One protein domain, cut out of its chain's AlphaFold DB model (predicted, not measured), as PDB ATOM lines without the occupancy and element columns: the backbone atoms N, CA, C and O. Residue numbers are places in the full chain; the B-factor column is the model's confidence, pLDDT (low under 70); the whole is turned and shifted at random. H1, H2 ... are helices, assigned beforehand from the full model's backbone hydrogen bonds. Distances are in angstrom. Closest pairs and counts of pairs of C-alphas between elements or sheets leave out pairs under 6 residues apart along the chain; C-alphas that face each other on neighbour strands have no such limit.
ATOM      1  N   PRO A  93     163.000 233.350 213.405       83.25
ATOM      2  CA  PRO A  93     163.042 231.973 213.898       83.25
ATOM      3  C   PRO A  93     161.660 231.461 214.336       83.25
ATOM      4  O   PRO A  93     161.511 230.278 214.627       83.25
ATOM      5  N   LEU A  94     160.662 232.348 214.414       86.94
ATOM      6  CA  LEU A  94     159.282 232.016 214.731       86.94
ATOM      7  C   LEU A  94     158.424 232.240 213.488       86.94
ATOM      8  O   LEU A  94     158.423 233.331 212.910       86.94
ATOM      9  N   GLU A  95     157.666 231.217 213.103       75.81
ATOM     10  CA  GLU A  95     156.677 231.329 212.034       75.81
ATOM     11  C   GLU A  95     155.712 232.501 212.319       75.81
ATOM     12  O   GLU A  95     155.358 232.789 213.467       75.81
ATOM     13  N   GLU A  96     155.350 233.239 211.264       76.44
ATOM     14  CA  GLU A  96     154.379 234.349 211.289       76.44
ATOM     15  C   GLU A  96     154.696 235.532 212.230       76.44
ATOM     16  O   GLU A  96     153.833 236.375 212.469       76.44
ATOM     17  N   LYS A  97     155.928 235.650 212.754       78.94
ATOM     18  CA  LYS A  97     156.298 236.686 213.745       78.94
ATOM     19  C   LYS A  97     155.372 236.667 214.972       78.94
ATOM     20  O   LYS A  97     154.943 237.713 215.464       78.94
ATOM     21  N   ASN A  98     155.049 235.475 215.473       89.19
ATOM     22  CA  ASN A  98     154.151 235.308 216.613       89.19
ATOM     23  C   ASN A  98     154.753 235.866 217.923       89.19
ATOM     24  O   ASN A  98     155.435 235.167 218.674       89.19
ATOM     25  N   ILE A  99     154.453 237.134 218.224       89.62
ATOM     26  CA  ILE A  99     154.958 237.860 219.404       89.62
ATOM     27  C   ILE A  99     154.558 237.166 220.713       89.62
ATOM     28  O   ILE A  99     155.356 237.085 221.644       89.62
ATOM     29  N   LYS A 100     153.335 236.623 220.795       92.19
ATOM     30  CA  LYS A 100     152.860 235.936 222.008       92.19
ATOM     31  C   LYS A 100     153.692 234.693 222.302       92.19
ATOM     32  O   LYS A 100     154.003 234.427 223.459       92.19
ATOM     33  N   LEU A 101     154.051 233.942 221.260       92.44
ATOM     34  CA  LEU A 101     154.928 232.786 221.394       92.44
ATOM     35  C   LEU A 101     156.339 233.209 221.821       92.44
ATOM     36  O   LEU A 101     156.890 232.584 222.721       92.44
ATOM     37  N   ALA A 102     156.884 234.284 221.242       91.69
ATOM     38  CA  ALA A 102     158.197 234.813 221.616       91.69
ATOM     39  C   ALA A 102     158.276 235.151 223.114       91.69
ATOM     40  O   ALA A 102     159.132 234.621 223.816       91.69
ATOM     41  N   LEU A 103     157.320 235.941 223.618       93.38
ATOM     42  CA  LEU A 103     157.248 236.332 225.033       93.38
ATOM     43  C   LEU A 103     157.052 235.126 225.961       93.38
ATOM     44  O   LEU A 103     157.601 235.073 227.060       93.38
ATOM     45  N   LYS A 104     156.277 234.129 225.518       94.69
ATOM     46  CA  LYS A 104     156.101 232.884 226.271       94.69
ATOM     47  C   LYS A 104     157.409 232.095 226.361       94.69
ATOM     48  O   LYS A 104     157.723 231.587 227.434       94.69
ATOM     49  N   ILE A 105     158.151 231.978 225.257       93.94
ATOM     50  CA  ILE A 105     159.457 231.305 225.223       93.94
ATOM     51  C   ILE A 105     160.447 232.036 226.132       93.94
ATOM     52  O   ILE A 105     161.094 231.385 226.946       93.94
ATOM     53  N   GLU A 106     160.523 233.362 226.034       93.12
ATOM     54  CA  GLU A 106     161.386 234.200 226.875       93.12
ATOM     55  C   GLU A 106     161.099 233.967 228.363       93.12
ATOM     56  O   GLU A 106     161.977 233.509 229.092       93.12
ATOM     57  N   SER A 107     159.839 234.125 228.784       96.38
ATOM     58  CA  SER A 107     159.427 233.896 230.173       96.38
ATOM     59  C   SER A 107     159.717 232.468 230.653       96.38
ATOM     60  O   SER A 107     160.117 232.253 231.801       96.38
ATOM     61  N   MET A 108     159.550 231.462 229.788       96.50
ATOM     62  CA  MET A 108     159.898 230.084 230.132       96.50
ATOM     63  C   MET A 108     161.404 229.903 230.338       96.50
ATOM     64  O   MET A 108     161.789 229.245 231.304       96.50
ATOM     65  N   ILE A 109     162.239 230.463 229.460       94.44
ATOM     66  CA  ILE A 109     163.702 230.349 229.537       94.44
ATOM     67  C   ILE A 109     164.236 231.078 230.770       94.44
ATOM     68  O   ILE A 109     165.061 230.511 231.484       94.44
ATOM     69  N   GLU A 110     163.736 232.281 231.067       94.62
ATOM     70  CA  GLU A 110     164.139 233.060 232.248       94.62
ATOM     71  C   GLU A 110     163.950 232.281 233.554       94.62
ATOM     72  O   GLU A 110     164.789 232.345 234.452       94.62
ATOM     73  N   ASN A 111     162.873 231.500 233.637       96.19
ATOM     74  CA  ASN A 111     162.554 230.702 234.817       96.19
ATOM     75  C   ASN A 111     163.158 229.284 234.786       96.19
ATOM     76  O   ASN A 111     163.178 228.618 235.820       96.19
ATOM     77  N   ASN A 112     163.626 228.797 233.629       94.88
ATOM     78  CA  ASN A 112     164.043 227.401 233.433       94.88
ATOM     79  C   ASN A 112     165.266 227.293 232.497       94.88
ATOM     80  O   ASN A 112     165.147 226.896 231.334       94.88
ATOM     81  N   TYR A 113     166.465 227.599 233.000       92.69
ATOM     82  CA  TYR A 113     167.716 227.542 232.229       92.69
ATOM     83  C   TYR A 113     168.779 226.622 232.858       92.69
ATOM     84  O   TYR A 113     168.703 226.218 234.014       92.69
ATOM     85  N   GLY A 114     169.795 226.248 232.069       90.06
ATOM     86  CA  GLY A 114     170.942 225.444 232.530       90.06
ATOM     87  C   GLY A 114     170.717 223.925 232.593       90.06
ATOM     88  O   GLY A 114     171.664 223.168 232.801       90.06
ATOM     89  N   HIS A 115     169.497 223.445 232.347       92.12
ATOM     90  CA  HIS A 115     169.165 222.017 232.437       92.12
ATOM     91  C   HIS A 115     169.795 221.172 231.317       92.12
ATOM     92  O   HIS A 115     170.360 220.105 231.574       92.12
ATOM     93  N   ALA A 116     169.731 221.655 230.070       91.12
ATOM     94  CA  ALA A 116     170.160 220.898 228.892       91.12
ATOM     95  C   ALA A 116     171.669 220.599 228.888       91.12
ATOM     96  O   ALA A 116     172.076 219.492 228.537       91.12
ATOM     97  N   GLY A 117     172.498 221.549 229.336       88.56
ATOM     98  CA  GLY A 117     173.954 221.385 229.371       88.56
ATOM     99  C   GLY A 117     174.398 220.216 230.252       88.56
ATOM    100  O   GLY A 117     175.245 219.423 229.848       88.56
ATOM    101  N   ARG A 118     173.767 220.041 231.421       90.75
ATOM    102  CA  ARG A 118     174.062 218.914 232.319       90.75
ATOM    103  C   ARG A 118     173.743 217.568 231.667       90.75
ATOM    104  O   ARG A 118     174.557 216.651 231.743       90.75
ATOM    105  N   LEU A 119     172.580 217.454 231.022       92.50
ATOM    106  CA  LEU A 119     172.175 216.228 230.325       92.50
ATOM    107  C   LEU A 119     173.102 215.915 229.148       92.50
ATOM    108  O   LEU A 119     173.469 214.760 228.949       92.50
ATOM    109  N   PHE A 120     173.519 216.940 228.405       90.94
ATOM    110  CA  PHE A 120     174.473 216.795 227.311       90.94
ATOM    111  C   PHE A 120     175.828 216.265 227.800       90.94
ATOM    112  O   PHE A 120     176.328 215.283 227.256       90.94
ATOM    113  N   ILE A 121     176.387 216.850 228.866       90.88
ATOM    114  CA  ILE A 121     177.656 216.393 229.458       90.88
ATOM    115  C   ILE A 121     177.536 214.949 229.945       90.88
ATOM    116  O   ILE A 121     178.407 214.135 229.644       90.88
ATOM    117  N   GLN A 122     176.451 214.608 230.648       92.56
ATOM    118  CA  GLN A 122     176.225 213.236 231.102       92.56
ATOM    119  C   GLN A 122     176.204 212.261 229.919       92.56
ATOM    120  O   GLN A 122     176.880 211.238 229.950       92.56
ATOM    121  N   ASN A 123     175.506 212.615 228.837       92.69
ATOM    122  CA  ASN A 123     175.443 211.787 227.639       92.69
ATOM    123  C   ASN A 123     176.826 211.575 226.998       92.69
ATOM    124  O   ASN A 123     177.136 210.467 226.565       92.69
ATOM    125  N   LEU A 124     177.675 212.611 226.963       90.69
ATOM    126  CA  LEU A 124     179.051 212.494 226.470       90.69
ATOM    127  C   LEU A 124     179.894 211.547 227.332       90.69
ATOM    128  O   LEU A 124     180.616 210.713 226.790       90.69
ATOM    129  N   LEU A 125     179.792 211.644 228.661       92.31
ATOM    130  CA  LEU A 125     180.505 210.755 229.587       92.31
ATOM    131  C   LEU A 125     180.044 209.298 229.439       92.31
ATOM    132  O   LEU A 125     180.866 208.379 229.387       92.31
ATOM    133  N   ASP A 126     178.738 209.086 229.294       92.94
ATOM    134  CA  ASP A 126     178.149 207.759 229.114       92.94
ATOM    135  C   ASP A 126     178.544 207.125 227.770       92.94
ATOM    136  O   ASP A 126     178.658 205.904 227.668       92.94
ATOM    137  N   ARG A 127     178.761 207.929 226.721       88.62
ATOM    138  CA  ARG A 127     179.250 207.446 225.415       88.62
ATOM    139  C   ARG A 127     180.751 207.173 225.421       88.62
ATOM    140  O   ARG A 127     181.168 206.140 224.900       88.62
ATOM    141  N   ASN A 128     181.539 208.049 226.047       78.88
ATOM    142  CA  ASN A 128     182.987 207.880 226.194       78.88
ATOM    143  C   ASN A 128     183.340 206.635 227.014       78.88
ATOM    144  O   ASN A 128     184.206 205.862 226.618       78.88
ATOM    145  N   SER A 129     182.634 206.387 228.121       72.38
ATOM    146  CA  SER A 129     182.828 205.175 228.934       72.38
ATOM    147  C   SER A 129     182.473 203.879 228.193       72.38
ATOM    148  O   SER A 129     182.974 202.814 228.545       72.38
ATOM    149  N   LYS A 130     181.651 203.967 227.141       70.88
ATOM    150  CA  LYS A 130     181.277 202.848 226.263       70.88
ATOM    151  C   LYS A 130     182.167 202.715 225.018       70.88
ATOM    152  O   LYS A 130     181.882 201.856 224.191       70.88
ATOM    153  N   GLY A 131     183.207 203.543 224.865       55.84
ATOM    154  CA  GLY A 131     184.149 203.482 223.740       55.84
ATOM    155  C   GLY A 131     183.566 203.871 222.373       55.84
ATOM    156  O   GLY A 131     184.114 203.466 221.356       55.84
ATOM    157  N   ASN A 132     182.456 204.618 222.332       53.00
ATOM    158  CA  ASN A 132     181.746 204.975 221.093       53.00
ATOM    159  C   ASN A 132     181.947 206.447 220.688       53.00
ATOM    160  O   ASN A 132     180.961 207.150 220.433       53.00
ATOM    161  N   LEU A 133     183.196 206.914 220.658       52.53
ATOM    162  CA  LEU A 133     183.601 208.198 220.074       52.53
ATOM    163  C   LEU A 133     184.931 208.047 219.335       52.53
ATOM    164  O   LEU A 133     185.843 207.411 219.907       52.53
TER     165      LEU A 133
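AT A GLANCE: This is residues 93 to 133 of the 133 residues of an uncharacterized protein of Proteiniborus ethanoligenes (UniProt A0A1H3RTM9). What shape does the printed part make? It is an open, wide V of two helices: residues 93 to 98 make a hook at one end, H1 and H2 follow as the two arms, residues 112 to 114 join them, and residues 129 to 133 turn back at the other end. The arms do not fold back on each other, and the inside of the V is empty. What is it built of? The printed part has 41 residues with two named helices, H1 then H2, and no named strand; its class is all helix. How spread out is it? It is extended, with a radius of gyration of the C-alphas of 16.4 A and spans of 45 by 22 by 7 A.

HOW THE PARTS SIT: How do the helices stand? H1, residues 99 to 111, and H2, residues 115 to 128, are apart, with no C-alpha of the one within 8 A of the other. A tight link of 3 residues joins them. Which stretches stand free? Residues 95 to 101, 103 to 123 and 125 to 131 do. Are the helix backbones well formed? Every O i to N i+4 pair of H1 is within hydrogen-bond range; in H2, 9 of 10 are.

IN THESE COORDINATES: Where is H1? It runs 18.6 A from C-alpha 99 at (154.958, 237.860, 219.404) to C-alpha 111. Where is H2? It runs 20.7 A from C-alpha 115 at (169.165, 222.017, 232.437) to C-alpha 128 at (182.987, 207.880, 226.194).

THE WHOLE: How far does it reach? The two C-alphas farthest apart, those of Ile 99 and Gly 131, are 45.3 A apart. Is it continuous? The printed part has no cut, its one link between helices is tight, and Leu 133 is the chain's last residue. Where is confidence low? The mean pLDDT of the printed part is 86.8; residues 131 to 133 of this predicted model are under 70.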